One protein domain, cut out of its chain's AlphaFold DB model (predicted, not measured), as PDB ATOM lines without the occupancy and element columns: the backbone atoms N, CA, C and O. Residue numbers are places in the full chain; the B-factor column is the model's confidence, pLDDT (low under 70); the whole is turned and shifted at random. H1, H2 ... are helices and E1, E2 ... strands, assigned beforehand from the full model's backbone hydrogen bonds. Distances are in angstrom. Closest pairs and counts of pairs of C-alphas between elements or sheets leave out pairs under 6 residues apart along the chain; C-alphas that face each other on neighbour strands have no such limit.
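AT A GLANCE: This is residues 5 to 111 of the 114 residues of an uncharacterized protein of Lautropia sp (UniProt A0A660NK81). A two-strand parallel ribbon, E1 beside E2, has the short helices H1, H2 and H3 in a row along one side of it and H4 folding back on the other side. A long loop after H4 leads to H5, which sticks out as a separate arm; at the far end residues 6 to 11 stick out as well. The printed part has 107 residues, with five named helices and two named strands in the order E1 H1 H2 H3 E2 H4 H5, a mixed class of helices and strands. The whole is only just extended, close to loose, with a radius of gyration of the C-alphas of 19.6 A, and it is flat, spanning 61 by 47 by 21 A.

HOW THE PARTS SIT: E1, residues 15 to 22, is the parallel neighbour of E2, residues 51 to 58, at 20 degrees between their directions. N 17 and O 52 are 2.8 A apart and N 52 and O 15 are 3.0 A apart, both within hydrogen-bond range. Between these strands come H1, residues 29 to 35, H2, residues 37 to 40, and H3, residues 42 to 49, forming a strand-helix-strand unit, two parallel neighbour strands with helices between them. H1 and H2 are close but not clearly touching, the closest C-alphas being those of Ala 33 and Phe 40, 6.4 A. H2 and H3 only just touch, with 3 pairs of C-alphas within 8 A, and touch only at the corner; the closest C-alphas, of Ala 38 and Glu 44, are 6.0 A apart. The closest C-alphas of H3 and E2 are those of Lys 46 and Asp 52, 5.7 A, and those of H2 and E2 are Phe 40 and Ala 55, 6.7 A. H4, residues 64 to 75, touches no helix and is apart from E1. H5, residues 95 to 109, is apart from H4 and E2. In H1, H3 and H4 every O i to N i+4 pair is within hydrogen-bond range; in H5 10 of 11 are, and H2 is too short for such a pair.

IN THESE COORDINATES: E1 begins at C-alpha 15, (-52.482, 16.539, 18.655), and is 23.2 A long; E2 is 21.9 A long. H1 measures 10.0 A, H2 5.3 A and H3 10.2 A. H4 begins at C-alpha 64, (-40.458, 38.308, 18.146), and measures 16.6 A. H5 measures 21.1 A and ends at C-alpha 109, (-34.861, 53.031, 2.709).

THE WHOLE: The two C-alphas farthest apart are those of Asp 9 and Arg 111, 62.8 A. Residues 6 to 11 stand free, and so do residues 91 to 111, of which 95 to 109 belong to H5. The link from H4 to H5 is long, with 19 residues, and the printed part has no cut. The mean pLDDT of the printed part is 80.2; under 70 are residues 77 to 81, 83, 85 to 86, 99 and 101 to 111.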
ATOM      1  N   GLU A   5     -50.771   6.109  15.458       79.44
ATOM      2  CA  GLU A   5     -51.842   5.592  16.311       79.44
ATOM      3  C   GLU A   5     -52.307   4.205  15.863       79.44
ATOM      4  O   GLU A   5     -52.519   3.327  16.696       79.44
ATOM      5  N   ARG A   6     -52.411   3.979  14.544       78.88
ATOM      6  CA  ARG A   6     -52.718   2.653  13.990       78.88
ATOM      7  C   ARG A   6     -51.537   1.693  14.111       78.88
ATOM      8  O   ARG A   6     -51.753   0.497  14.268       78.88
ATOM      9  N   LEU A   7     -50.309   2.189  13.966       81.19
ATOM     10  CA  LEU A   7     -49.098   1.364  14.047       81.19
ATOM     11  C   LEU A   7     -48.811   0.899  15.480       81.19
ATOM     12  O   LEU A   7     -48.333  -0.214  15.668       81.19
ATOM     13  N   GLU A   8     -49.123   1.734  16.469       83.44
ATOM     14  CA  GLU A   8     -48.851   1.493  17.889       83.44
ATOM     15  C   GLU A   8     -50.100   1.091  18.694       83.44
ATOM     16  O   GLU A   8     -50.019   0.984  19.915       83.44
ATOM     17  N   ASP A   9     -51.243   0.882  18.028       85.69
ATOM     18  CA  ASP A   9     -52.538   0.503  18.621       85.69
ATOM     19  C   ASP A   9     -52.900   1.317  19.877       85.69
ATOM     20  O   ASP A   9     -53.272   0.794  20.932       85.69
ATOM     21  N   ARG A  10     -52.744   2.643  19.782       80.25
ATOM     22  CA  ARG A  10     -53.017   3.568  20.890       80.25
ATOM     23  C   ARG A  10     -53.976   4.681  20.482       80.25
ATOM     24  O   ARG A  10     -53.932   5.141  19.343       80.25
ATOM     25  N   PRO A  11     -54.829   5.164  21.405       73.81
ATOM     26  CA  PRO A  11     -55.719   6.278  21.112       73.81
ATOM     27  C   PRO A  11     -54.924   7.578  20.873       73.81
ATOM     28  O   PRO A  11     -53.905   7.789  21.542       73.81
ATOM     29  N   PRO A  12     -55.407   8.484  19.995       73.38
ATOM     30  CA  PRO A  12     -54.786   9.787  19.777       73.38
ATOM     31  C   PRO A  12     -54.716  10.557  21.092       73.38
ATOM     32  O   PRO A  12     -55.708  10.668  21.820       73.38
ATOM     33  N   ARG A  13     -53.532  11.067  21.423       71.12
ATOM     34  CA  ARG A  13     -53.304  11.741  22.710       71.12
ATOM     35  C   ARG A  13     -52.439  12.993  22.615       71.12
ATOM     36  O   ARG A  13     -52.342  13.713  23.602       71.12
ATOM     37  N   ASP A  14     -51.848  13.231  21.451       71.88
ATOM     38  CA  ASP A  14     -50.838  14.260  21.237       71.88
ATOM     39  C   ASP A  14     -51.100  14.919  19.879       71.88
ATOM     40  O   ASP A  14     -50.521  14.561  18.859       71.88
ATOM     41  N   MET A  15     -52.117  15.782  19.849       82.44
ATOM     42  CA  MET A  15     -52.482  16.539  18.655       82.44
ATOM     43  C   MET A  15     -52.285  18.023  18.922       82.44
ATOM     44  O   MET A  15     -52.897  18.577  19.841       82.44
ATOM     45  N   ASP A  16     -51.490  18.650  18.066       85.88
ATOM     46  CA  ASP A  16     -51.358  20.096  17.972       85.88
ATOM     47  C   ASP A  16     -52.343  20.639  16.929       85.88
ATOM     48  O   ASP A  16     -52.410  20.151  15.797       85.88
ATOM     49  N   VAL A  17     -53.105  21.675  17.284       87.31
ATOM     50  CA  VAL A  17     -54.023  22.373  16.373       87.31
ATOM     51  C   VAL A  17     -53.572  23.816  16.212       87.31
ATOM     52  O   VAL A  17     -53.561  24.586  17.173       87.31
ATOM     53  N   VAL A  18     -53.252  24.211  14.979       88.38
ATOM     54  CA  VAL A  18     -52.858  25.586  14.645       88.38
ATOM     55  C   VAL A  18     -53.942  26.241  13.799       88.38
ATOM     56  O   VAL A  18     -54.250  25.779  12.703       88.38
ATOM     57  N   THR A  19     -54.513  27.335  14.300       89.00
ATOM     58  CA  THR A  19     -55.551  28.107  13.604       89.00
ATOM     59  C   THR A  19     -54.991  29.443  13.140       89.00
ATOM     60  O   THR A  19     -54.550  30.249  13.960       89.00
ATOM     61  N   PHE A  20     -55.055  29.702  11.835       90.00
ATOM     62  CA  PHE A  20     -54.723  30.996  11.240       90.00
ATOM     63  C   PHE A  20     -56.004  31.759  10.916       90.00
ATOM     64  O   PHE A  20     -56.903  31.211  10.277       90.00
ATOM     65  N   PHE A  21     -56.103  33.013  11.351       90.81
ATOM     66  CA  PHE A  21     -57.325  33.802  11.189       90.81
ATOM     67  C   PHE A  21     -57.026  35.291  11.018       90.81
ATOM     68  O   PHE A  21     -56.041  35.803  11.544       90.81
ATOM     69  N   HIS A  22     -57.900  36.005  10.314       91.44
ATOM     70  CA  HIS A  22     -57.905  37.468  10.321       91.44
ATOM     71  C   HIS A  22     -58.762  37.987  11.472       91.44
ATOM     72  O   HIS A  22     -59.776  37.383  11.821       91.44
ATOM     73  N   ILE A  23     -58.370  39.125  12.042       89.75
ATOM     74  CA  ILE A  23     -59.225  39.839  12.991       89.75
ATOM     75  C   ILE A  23     -60.369  40.474  12.186       89.75
ATOM     76  O   ILE A  23     -60.081  41.183  11.219       89.75
ATOM     77  N   PRO A  24     -61.642  40.216  12.537       89.50
ATOM     78  CA  PRO A  24     -62.776  40.834  11.860       89.50
ATOM     79  C   PRO A  24     -62.732  42.362  11.937       89.50
ATOM     80  O   PRO A  24     -62.286  42.931  12.935       89.50
ATOM     81  N   GLU A  25     -63.240  43.031  10.904       89.62
ATOM     82  CA  GLU A  25     -63.330  44.490  10.901       89.62
ATOM     83  C   GLU A  25     -64.177  45.006  12.074       89.62
ATOM     84  O   GLU A  25     -65.195  44.420  12.451       89.62
ATOM     85  N   GLY A  26     -63.749  46.125  12.661       90.75
ATOM     86  CA  GLY A  26     -64.470  46.784  13.752       90.75
ATOM     87  C   GLY A  26     -64.301  46.145  15.135       90.75
ATOM     88  O   GLY A  26     -64.930  46.614  16.084       90.75
ATOM     89  N   ILE A  27     -63.459  45.116  15.285       90.94
ATOM     90  CA  ILE A  27     -63.060  44.581  16.593       90.94
ATOM     91  C   ILE A  27     -61.542  44.431  16.688       90.94
ATOM     92  O   ILE A  27     -60.866  44.200  15.691       90.94
ATOM     93  N   ASP A  28     -61.002  44.555  17.898       89.25
ATOM     94  CA  ASP A  28     -59.585  44.313  18.169       89.25
ATOM     95  C   ASP A  28     -59.344  42.908  18.756       89.25
ATOM     96  O   ASP A  28     -60.268  42.115  18.973       89.25
ATOM     97  N   GLN A  29     -58.072  42.583  19.009       86.44
ATOM     98  CA  GLN A  29     -57.673  41.290  19.579       86.44
ATOM     99  C   GLN A  29     -58.278  41.045  20.963       86.44
ATOM    100  O   GLN A  29     -58.613  39.907  21.286       86.44
ATOM    101  N   VAL A  30     -58.426  42.093  21.775       88.06
ATOM    102  CA  VAL A  30     -58.931  41.987  23.147       88.06
ATOM    103  C   VAL A  30     -60.422  41.673  23.125       88.06
ATOM    104  O   VAL A  30     -60.871  40.741  23.792       88.06
ATOM    105  N   ALA A  31     -61.186  42.391  22.303       90.69
ATOM    106  CA  ALA A  31     -62.609  42.167  22.103       90.69
ATOM    107  C   ALA A  31     -62.886  40.780  21.510       90.69
ATOM    108  O   ALA A  31     -63.825  40.105  21.937       90.69
ATOM    109  N   LEU A  32     -62.066  40.325  20.557       89.81
ATOM    110  CA  LEU A  32     -62.177  38.978  19.999       89.81
ATOM    111  C   LEU A  32     -61.877  37.900  21.052       89.81
ATOM    112  O   LEU A  32     -62.635  36.938  21.176       89.81
ATOM    113  N   ALA A  33     -60.817  38.083  21.844       87.69
ATOM    114  CA  ALA A  33     -60.458  37.155  22.911       87.69
ATOM    115  C   ALA A  33     -61.540  37.072  23.995       87.69
ATOM    116  O   ALA A  33     -61.863  35.981  24.451       87.69
ATOM    117  N   ALA A  34     -62.157  38.198  24.362       88.38
ATOM    118  CA  ALA A  34     -63.242  38.224  25.339       88.38
ATOM    119  C   ALA A  34     -64.505  37.490  24.851       88.38
ATOM    120  O   ALA A  34     -65.196  36.860  25.646       88.38
ATOM    121  N   ARG A  35     -64.806  37.548  23.545       88.56
ATOM    122  CA  ARG A  35     -65.972  36.869  22.945       88.56
ATOM    123  C   ARG A  35     -65.793  35.357  22.825       88.56
ATOM    124  O   ARG A  35     -66.781  34.633  22.868       88.56
ATOM    125  N   SER A  36     -64.552  34.899  22.679       84.31
ATOM    126  CA  SER A  36     -64.229  33.496  22.409       84.31
ATOM    127  C   SER A  36     -63.074  33.003  23.280       84.31
ATOM    128  O   SER A  36     -62.151  32.362  22.781       84.31
ATOM    129  N   SER A  37     -63.112  33.297  24.582       82.81
ATOM    130  CA  SER A  37     -61.994  33.050  25.509       82.81
ATOM    131  C   SER A  37     -61.505  31.601  25.495       82.81
ATOM    132  O   SER A  37     -60.301  31.361  25.519       82.81
ATOM    133  N   ALA A  38     -62.427  30.646  25.352       82.50
ATOM    134  CA  ALA A  38     -62.116  29.222  25.286       82.50
ATOM    135  C   ALA A  38     -61.194  28.856  24.108       82.50
ATOM    136  O   ALA A  38     -60.353  27.974  24.254       82.50
ATOM    137  N   LEU A  39     -61.300  29.554  22.965       80.69
ATOM    138  CA  LEU A  39     -60.447  29.326  21.786       80.69
ATOM    139  C   LEU A  39     -59.024  29.867  21.965       80.69
ATOM    140  O   LEU A  39     -58.112  29.448  21.257       80.69
ATOM    141  N   PHE A  40     -58.834  30.802  22.897       86.62
ATOM    142  CA  PHE A  40     -57.554  31.466  23.149       86.62
ATOM    143  C   PHE A  40     -56.960  31.108  24.517       86.62
ATOM    144  O   PHE A  40     -55.956  31.690  24.922       86.62
ATOM    145  N   SER A  41     -57.562  30.145  25.220       88.62
ATOM    146  CA  SER A  41     -57.088  29.591  26.486       88.62
ATOM    147  C   SER A  41     -56.542  28.179  26.240       88.62
ATOM    148  O   SER A  41     -57.320  27.220  26.170       88.62
ATOM    149  N   PRO A  42     -55.207  28.007  26.118       87.31
ATOM    150  CA  PRO A  42     -54.607  26.693  25.882       87.31
ATOM    151  C   PRO A  42     -54.988  25.681  26.962       87.31
ATOM    152  O   PRO A  42     -55.250  24.519  26.670       87.31
ATOM    153  N   LYS A  43     -55.096  26.139  28.216       89.12
ATOM    154  CA  LYS A  43     -55.491  25.300  29.351       89.12
ATOM    155  C   LYS A  43     -56.911  24.757  29.191       89.12
ATOM    156  O   LYS A  43     -57.124  23.561  29.373       89.12
ATOM    157  N   GLU A  44     -57.871  25.618  28.859       89.81
ATOM    158  CA  GLU A  44     -59.266  25.204  28.665       89.81
ATOM    159  C   GLU A  44     -59.401  24.287  27.452       89.81
ATOM    160  O   GLU A  44     -60.049  23.245  27.543       89.81
ATOM    161  N   THR A  45     -58.726  24.613  26.348       88.88
ATOM    162  CA  THR A  45     -58.747  23.782  25.139       88.88
ATOM    163  C   THR A  45     -58.129  22.402  25.385       88.88
ATOM    164  O   THR A  45     -58.730  21.390  25.016       88.88
ATOM    165  N   LYS A  46     -56.996  22.319  26.096       88.94
ATOM    166  CA  LYS A  46     -56.377  21.038  26.472       88.94
ATOM    167  C   LYS A  46     -57.285  20.217  27.381       88.94
ATOM    168  O   LYS A  46     -57.397  19.007  27.205       88.94
ATOM    169  N   GLN A  47     -57.964  20.858  28.331       89.50
ATOM    170  CA  GLN A  47     -58.885  20.169  29.234       89.50
ATOM    171  C   GLN A  47     -60.136  19.651  28.507       89.50
ATOM    172  O   GLN A  47     -60.556  18.522  28.758       89.50
ATOM    173  N   ALA A  48     -60.716  20.453  27.611       89.56
ATOM    174  CA  ALA A  48     -61.947  20.114  26.900       89.56
ATOM    175  C   ALA A  48     -61.721  19.108  25.760       89.56
ATOM    176  O   ALA A  48     -62.515  18.185  25.590       89.56
ATOM    177  N   TYR A  49     -60.631  19.261  25.003       86.94
ATOM    178  CA  TYR A  49     -60.421  18.544  23.739       86.94
ATOM    179  C   TYR A  49     -59.165  17.669  23.714       86.94
ATOM    180  O   TYR A  49     -58.983  16.907  22.770       86.94
ATOM    181  N   ARG A  50     -58.315  17.726  24.750       88.31
ATOM    182  CA  ARG A  50     -57.044  16.975  24.838       88.31
ATOM    183  C   ARG A  50     -56.038  17.321  23.734       88.31
ATOM    184  O   ARG A  50     -55.150  16.523  23.453       88.31
ATOM    185  N   VAL A  51     -56.140  18.520  23.166       87.44
ATOM    186  CA  VAL A  51     -55.239  19.047  22.129       87.44
ATOM    187  C   VAL A  51     -54.473  20.262  22.641       87.44
ATOM    188  O   VAL A  51     -54.999  21.009  23.470       87.44
ATOM    189  N   ASP A  52     -53.258  20.467  22.144       87.50
ATOM    190  CA  ASP A  52     -52.543  21.733  22.319       87.50
ATOM    191  C   ASP A  52     -52.951  22.674  21.182       87.50
ATOM    192  O   ASP A  52     -52.768  22.372  20.005       87.50
ATOM    193  N   ALA A  53     -53.597  23.792  21.519       88.69
ATOM    194  CA  ALA A  53     -54.158  24.710  20.532       88.69
ATOM    195  C   ALA A  53     -53.412  26.038  20.480       88.69
ATOM    196  O   ALA A  53     -53.139  26.670  21.504       88.69
ATOM    197  N   TYR A  54     -53.152  26.482  19.253       88.81
ATOM    198  CA  TYR A  54     -52.379  27.673  18.946       88.81
ATOM    199  C   TYR A  54     -53.134  28.532  17.936       88.81
ATOM    200  O   TYR A  54     -53.490  28.078  16.849       88.81
ATOM    201  N   ALA A  55     -53.359  29.795  18.282       89.12
ATOM    202  CA  ALA A  55     -54.077  30.742  17.442       89.12
ATOM    203  C   ALA A  55     -53.114  31.821  16.920       89.12
ATOM    204  O   ALA A  55     -52.444  32.498  17.699       89.12
ATOM    205  N   MET A  56     -53.058  31.987  15.599       88.38
ATOM    206  CA  MET A  56     -52.161  32.914  14.909       88.38
ATOM    207  C   MET A  56     -52.978  33.923  14.102       88.38
ATOM    208  O   MET A  56     -53.677  33.563  13.153       88.38
ATOM    209  N   SER A  57     -52.881  35.199  14.473       89.06
ATOM    210  CA  SER A  57     -53.527  36.274  13.720       89.06
ATOM    211  C   SER A  57     -52.729  36.613  12.459       89.06
ATOM    212  O   SER A  57     -51.506  36.740  12.484       89.06
ATOM    213  N   LEU A  58     -53.439  36.745  11.342       89.19
ATOM    214  CA  LEU A  58     -52.912  37.137  10.041       89.19
ATOM    215  C   LEU A  58     -53.082  38.641   9.824       89.19
ATOM    216  O   LEU A  58     -54.025  39.256  10.322       89.19
ATOM    217  N   GLY A  59     -52.178  39.234   9.042       86.88
ATOM    218  CA  GLY A  59     -52.216  40.663   8.711       86.88
ATOM    219  C   GLY A  59     -51.786  41.595   9.850       86.88
ATOM    220  O   GLY A  59     -51.928  42.806   9.728       86.88
ATOM    221  N   THR A  60     -51.254  41.055  10.950       83.00
ATOM    222  CA  THR A  60     -50.685  41.852  12.047       83.00
ATOM    223  C   THR A  60     -49.193  42.088  11.848       83.00
ATOM    224  O   THR A  60     -48.510  41.249  11.259       83.00
ATOM    225  N   THR A  61     -48.661  43.169  12.421       86.88
ATOM    226  CA  THR A  61     -47.215  43.429  12.450       86.88
ATOM    227  C   THR A  61     -46.450  42.243  13.041       86.88
ATOM    228  O   THR A  61     -46.807  41.706  14.097       86.88
ATOM    229  N   LEU A  62     -45.380  41.831  12.356       84.19
ATOM    230  CA  LEU A  62     -44.497  40.776  12.838       84.19
ATOM    231  C   LEU A  62     -43.810  41.225  14.139       84.19
ATOM    232  O   LEU A  62     -43.422  42.377  14.291       84.19
ATOM    233  N   ALA A  63     -43.663  40.300  15.079       85.75
ATOM    234  CA  ALA A  63     -43.072  40.527  16.392       85.75
ATOM    235  C   ALA A  63     -42.241  39.294  16.754       85.75
ATOM    236  O   ALA A  63     -42.442  38.229  16.166       85.75
ATOM    237  N   GLU A  64     -41.357  39.401  17.744       84.75
ATOM    238  CA  GLU A  64     -40.458  38.308  18.146       84.75
ATOM    239  C   GLU A  64     -41.193  36.991  18.429       84.75
ATOM    240  O   GLU A  64     -40.742  35.919  18.024       84.75
ATOM    241  N   ARG A  65     -42.377  37.057  19.056       84.69
ATOM    242  CA  ARG A  65     -43.211  35.868  19.303       84.69
ATOM    243  C   ARG A  65     -43.570  35.126  18.012       84.69
ATOM    244  O   ARG A  65     -43.627  33.904  18.014       84.69
ATOM    245  N   HIS A  66     -43.801  35.849  16.916       87.56
ATOM    246  CA  HIS A  66     -44.162  35.251  15.633       87.56
ATOM    247  C   HIS A  66     -42.962  34.505  15.048       87.56
ATOM    248  O   HIS A  66     -43.125  33.385  14.581       87.56
ATOM    249  N   VAL A  67     -41.754  35.069  15.161       86.88
ATOM    250  CA  VAL A  67     -40.510  34.401  14.748       86.88
ATOM    251  C   VAL A  67     -40.296  33.113  15.544       86.88
ATOM    252  O   VAL A  67     -40.049  32.067  14.949       86.88
ATOM    253  N   LYS A  68     -40.480  33.158  16.873       86.44
ATOM    254  CA  LYS A  68     -40.381  31.972  17.741       86.44
ATOM    255  C   LYS A  68     -41.377  30.883  17.340       86.44
ATOM    256  O   LYS A  68     -40.983  29.731  17.195       86.44
ATOM    257  N   MET A  69     -42.640  31.247  17.109       87.06
ATOM    258  CA  MET A  69     -43.670  30.294  16.682       87.06
ATOM    259  C   MET A  69     -43.367  29.693  15.306       87.06
ATOM    260  O   MET A  69     -43.479  28.486  15.134       87.06
ATOM    261  N   ILE A  70     -42.944  30.504  14.333       85.62
ATOM    262  CA  ILE A  70     -42.586  30.021  12.989       85.62
ATOM    263  C   ILE A  70     -41.399  29.051  13.059       85.62
ATOM    264  O   ILE A  70     -41.455  27.980  12.457       85.62
ATOM    265  N   ALA A  71     -40.349  29.398  13.811       85.69
ATOM    266  CA  ALA A  71     -39.183  28.538  13.997       85.69
ATOM    267  C   ALA A  71     -39.552  27.219  14.696       85.69
ATOM    268  O   ALA A  71     -39.116  26.152  14.262       85.69
ATOM    269  N   TYR A  72     -40.396  27.288  15.732       84.00
ATOM    270  CA  TYR A  72     -40.926  26.113  16.420       84.00
ATOM    271  C   TYR A  72     -41.681  25.194  15.457       84.00
ATOM    272  O   TYR A  72     -41.320  24.025  15.332       84.00
ATOM    273  N   TRP A  73     -42.652  25.723  14.705       82.25
ATOM    274  CA  TRP A  73     -43.413  24.921  13.747       82.25
ATOM    275  C   TRP A  73     -42.513  24.297  12.695       82.25
ATOM    276  O   TRP A  73     -42.554  23.091  12.501       82.25
ATOM    277  N   TYR A  74     -41.624  25.073  12.080       81.06
ATOM    278  CA  TYR A  74     -40.676  24.520  11.119       81.06
ATOM    279  C   TYR A  74     -39.812  23.393  11.722       81.06
ATOM    280  O   TYR A  74     -39.498  22.415  11.040       81.06
ATOM    281  N   SER A  75     -39.448  23.485  13.007       76.31
ATOM    282  CA  SER A  75     -38.682  22.438  13.693       76.31
ATOM    283  C   SER A  75     -39.459  21.126  13.889       76.31
ATOM    284  O   SER A  75     -38.847  20.062  13.836       76.31
ATOM    285  N   MET A  76     -40.794  21.180  13.998       74.69
ATOM    286  CA  MET A  76     -41.682  20.008  14.127       74.69
ATOM    287  C   MET A  76     -41.761  19.142  12.861       74.69
ATOM    288  O   MET A  76     -42.477  18.146  12.834       74.69
ATOM    289  N   TRP A  77     -41.043  19.512  11.796       68.62
ATOM    290  CA  TRP A  77     -40.864  18.683  10.600       68.62
ATOM    291  C   TRP A  77     -39.389  18.519  10.213       68.62
ATOM    292  O   TRP A  77     -39.080  18.040   9.121       68.62
ATOM    293  N   SER A  78     -38.455  18.917  11.085       66.19
ATOM    294  CA  SER A  78     -37.017  18.952  10.778       66.19
ATOM    295  C   SER A  78     -36.272  17.652  11.114       66.19
ATOM    296  O   SER A  78     -35.122  17.465  10.701       66.19
ATOM    297  N   HIS A  79     -36.915  16.759  11.860       67.31
ATOM    298  CA  HIS A  79     -36.431  15.421  12.183       67.31
ATOM    299  C   HIS A  79     -36.371  14.489  10.968       67.31
ATOM    300  O   HIS A  79     -37.239  14.463  10.095       67.31
ATOM    301  N   ARG A  80     -35.312  13.682  10.941       62.91
ATOM    302  CA  ARG A  80     -35.116  12.584   9.994       62.91
ATOM    303  C   ARG A  80     -35.772  11.311  10.531       62.91
ATOM    304  O   ARG A  80     -35.932  11.149  11.737       62.91
ATOM    305  N   ARG A  81     -36.084  10.361   9.641       69.12
ATOM    306  CA  ARG A  81     -36.622   9.033  10.017       69.12
ATOM    307  C   ARG A  81     -35.698   8.224  10.939       69.12
ATOM    308  O   ARG A  81     -36.152   7.269  11.548       69.12
ATOM    309  N   ASP A  82     -34.423   8.598  11.023       73.38
ATOM    310  CA  ASP A  82     -33.435   8.010  11.933       73.38
ATOM    311  C   ASP A  82     -33.476   8.608  13.356       73.38
ATOM    312  O   ASP A  82     -32.663   8.238  14.199       73.38
ATOM    313  N   GLY A  83     -34.406   9.529  13.631       65.31
ATOM    314  CA  GLY A  83     -34.559  10.171  14.937       65.31
ATOM    315  C   GLY A  83     -33.632  11.366  15.172       65.31
ATOM    316  O   GLY A  83     -33.646  11.931  16.265       65.31
ATOM    317  N   THR A  84     -32.847  11.796  14.180       73.94
ATOM    318  CA  THR A  84     -31.996  12.990  14.296       73.94
ATOM    319  C   THR A  84     -32.816  14.261  14.106       73.94
ATOM    320  O   THR A  84     -33.471  14.426  13.076       73.94
ATOM    321  N   TRP A  85     -32.720  15.199  15.048       66.94
ATOM    322  CA  TRP A  85     -33.414  16.488  15.010       66.94
ATOM    323  C   TRP A  85     -32.497  17.608  14.519       66.94
ATOM    324  O   TRP A  85     -31.341  17.706  14.933       66.94
ATOM    325  N   LYS A  86     -33.017  18.500  13.668       68.62
ATOM    326  CA  LYS A  86     -32.366  19.783  13.376       68.62
ATOM    327  C   LYS A  86     -32.898  20.842  14.339       68.62
ATOM    328  O   LYS A  86     -34.077  21.188  14.285       68.62
ATOM    329  N   GLY A  87     -32.019  21.354  15.196       71.38
ATOM    330  CA  GLY A  87     -32.314  22.473  16.089       71.38
ATOM    331  C   GLY A  87     -32.069  23.836  15.439       71.38
ATOM    332  O   GLY A  87     -31.360  23.949  14.438       71.38
ATOM    333  N   PHE A  88     -32.630  24.872  16.056       76.25
ATOM    334  CA  PHE A  88     -32.308  26.271  15.788       76.25
ATOM    335  C   PHE A  88     -31.568  26.858  16.984       76.25
ATOM    336  O   PHE A  88     -31.846  26.486  18.123       76.25
ATOM    337  N   VAL A  89     -30.657  27.793  16.726       78.69
ATOM    338  CA  VAL A  89     -30.033  28.607  17.771       78.69
ATOM    339  C   VAL A  89     -30.543  30.037  17.613       78.69
ATOM    340  O   VAL A  89     -30.511  30.586  16.511       78.69
ATOM    341  N   GLN A  90     -31.063  30.617  18.695       79.50
ATOM    342  CA  GLN A  90     -31.355  32.045  18.753       79.50
ATOM    343  C   GLN A  90     -30.115  32.741  19.312       79.50
ATOM    344  O   GLN A  90     -29.620  32.354  20.369       79.50
ATOM    345  N   VAL A  91     -29.615  33.742  18.594       81.94
ATOM    346  CA  VAL A  91     -28.520  34.606  19.043       81.94
ATOM    347  C   VAL A  91     -29.092  36.002  19.198       81.94
ATOM    348  O   VAL A  91     -29.703  36.516  18.259       81.94
ATOM    349  N   ASP A  92     -28.919  36.588  20.375       80.12
ATOM    350  CA  ASP A  92     -29.309  37.974  20.598       80.12
ATOM    351  C   ASP A  92     -28.327  38.896  19.874       80.12
ATOM    352  O   ASP A  92     -27.114  38.670  19.870       80.12
ATOM    353  N   LEU A  93     -28.863  39.928  19.229       77.44
ATOM    354  CA  LEU A  93     -28.039  40.958  18.614       77.44
ATOM    355  C   LEU A  93     -27.482  41.872  19.707       77.44
ATOM    356  O   LEU A  93     -28.178  42.192  20.671       77.44
ATOM    357  N   ASP A  94     -26.231  42.298  19.539       83.25
ATOM    358  CA  ASP A  94     -25.612  43.292  20.412       83.25
ATOM    359  C   ASP A  94     -26.411  44.609  20.327       83.25
ATOM    360  O   ASP A  94     -26.490  45.189  19.239       83.25
ATOM    361  N   PRO A  95     -27.001  45.098  21.436       77.31
ATOM    362  CA  PRO A  95     -27.838  46.295  21.428       77.31
ATOM    363  C   PRO A  95     -27.137  47.543  20.876       77.31
ATOM    364  O   PRO A  95     -27.788  48.378  20.243       77.31
ATOM    365  N   GLU A  96     -25.823  47.679  21.096       75.38
ATOM    366  CA  GLU A  96     -25.050  48.836  20.624       75.38
ATOM    367  C   GLU A  96     -24.855  48.796  19.104       75.38
ATOM    368  O   GLU A  96     -24.958  49.819  18.421       75.38
ATOM    369  N   GLN A  97     -24.654  47.599  18.550       72.00
ATOM    370  CA  GLN A  97     -24.541  47.394  17.106       72.00
ATOM    371  C   GLN A  97     -25.914  47.463  16.420       72.00
ATOM    372  O   GLN A  97     -26.022  47.985  15.310       72.00
ATOM    373  N   ASP A  98     -26.980  47.017  17.094       71.19
ATOM    374  CA  ASP A  98     -28.345  47.027  16.560       71.19
ATOM    375  C   ASP A  98     -28.881  48.460  16.389       71.19
ATOM    376  O   ASP A  98     -29.541  48.770  15.395       71.19
ATOM    377  N   ALA A  99     -28.533  49.381  17.298       69.12
ATOM    378  CA  ALA A  99     -28.866  50.801  17.160       69.12
ATOM    379  C   ALA A  99     -28.223  51.427  15.906       69.12
ATOM    380  O   ALA A  99     -28.901  52.110  15.131       69.12
ATOM    381  N   ALA A 100     -26.939  51.138  15.665       70.25
ATOM    382  CA  ALA A 100     -26.215  51.616  14.490       70.25
ATOM    383  C   ALA A 100     -26.785  51.038  13.177       70.25
ATOM    384  O   ALA A 100     -26.914  51.754  12.179       70.25
ATOM    385  N   VAL A 101     -27.187  49.763  13.183       68.06
ATOM    386  CA  VAL A 101     -27.808  49.092  12.026       68.06
ATOM    387  C   VAL A 101     -29.218  49.620  11.753       68.06
ATOM    388  O   VAL A 101     -29.543  49.926  10.606       68.06
ATOM    389  N   ARG A 102     -30.057  49.822  12.776       65.31
ATOM    390  CA  ARG A 102     -31.395  50.423  12.596       65.31
ATOM    391  C   ARG A 102     -31.306  51.803  11.953       65.31
ATOM    392  O   ARG A 102     -32.087  52.117  11.055       65.31
ATOM    393  N   GLN A 103     -30.331  52.611  12.365       61.25
ATOM    394  CA  GLN A 103     -30.135  53.949  11.813       61.25
ATOM    395  C   GLN A 103     -29.647  53.916  10.353       61.25
ATOM    396  O   GLN A 103     -30.073  54.745   9.541       61.25
ATOM    397  N   SER A 104     -28.829  52.928   9.970       61.91
ATOM    398  CA  SER A 104     -28.364  52.768   8.586       61.91
ATOM    399  C   SER A 104     -29.455  52.245   7.641       61.91
ATOM    400  O   SER A 104     -29.543  52.730   6.510       61.91
ATOM    401  N   ILE A 105     -30.337  51.349   8.106       64.94
ATOM    402  CA  ILE A 105     -31.486  50.835   7.339       64.94
ATOM    403  C   ILE A 105     -32.484  51.961   7.039       64.94
ATOM    404  O   ILE A 105     -32.880  52.138   5.889       64.94
ATOM    405  N   VAL A 106     -32.831  52.786   8.035       61.59
ATOM    406  CA  VAL A 106     -33.718  53.953   7.841       61.59
ATOM    407  C   VAL A 106     -33.123  54.957   6.845       61.59
ATOM    408  O   VAL A 106     -33.850  55.566   6.061       61.59
ATOM    409  N   THR A 107     -31.798  55.110   6.837       57.34
ATOM    410  CA  THR A 107     -31.100  56.020   5.915       57.34
ATOM    411  C   THR A 107     -31.073  55.490   4.473       57.34
ATOM    412  O   THR A 107     -31.134  56.285   3.537       57.34
ATOM    413  N   HIS A 108     -31.014  54.168   4.274       54.69
ATOM    414  CA  HIS A 108     -31.031  53.553   2.938       54.69
ATOM    415  C   HIS A 108     -32.444  53.435   2.355       54.69
ATOM    416  O   HIS A 108     -32.627  53.724   1.179       54.69
ATOM    417  N   VAL A 109     -33.456  53.105   3.167       57.72
ATOM    418  CA  VAL A 109     -34.861  53.031   2.709       57.72
ATOM    419  C   VAL A 109     -35.385  54.400   2.255       57.72
ATOM    420  O   VAL A 109     -36.149  54.478   1.303       57.72
ATOM    421  N   ASN A 110     -34.926  55.497   2.865       54.22
ATOM    422  CA  ASN A 110     -35.289  56.857   2.445       54.22
ATOM    423  C   ASN A 110     -34.473  57.391   1.250       54.22
ATOM    424  O   ASN A 110     -34.681  58.533   0.840       54.22
ATOM    425  N   ARG A 111     -33.523  56.613   0.708       54.62
ATOM    426  CA  ARG A 111     -32.716  56.998  -0.463       54.62
ATOM    427  C   ARG A 111     -33.199  56.409  -1.788       54.62
ATOM    428  O   ARG A 111     -32.769  56.932  -2.809       54.62
TER     429      ARG A 111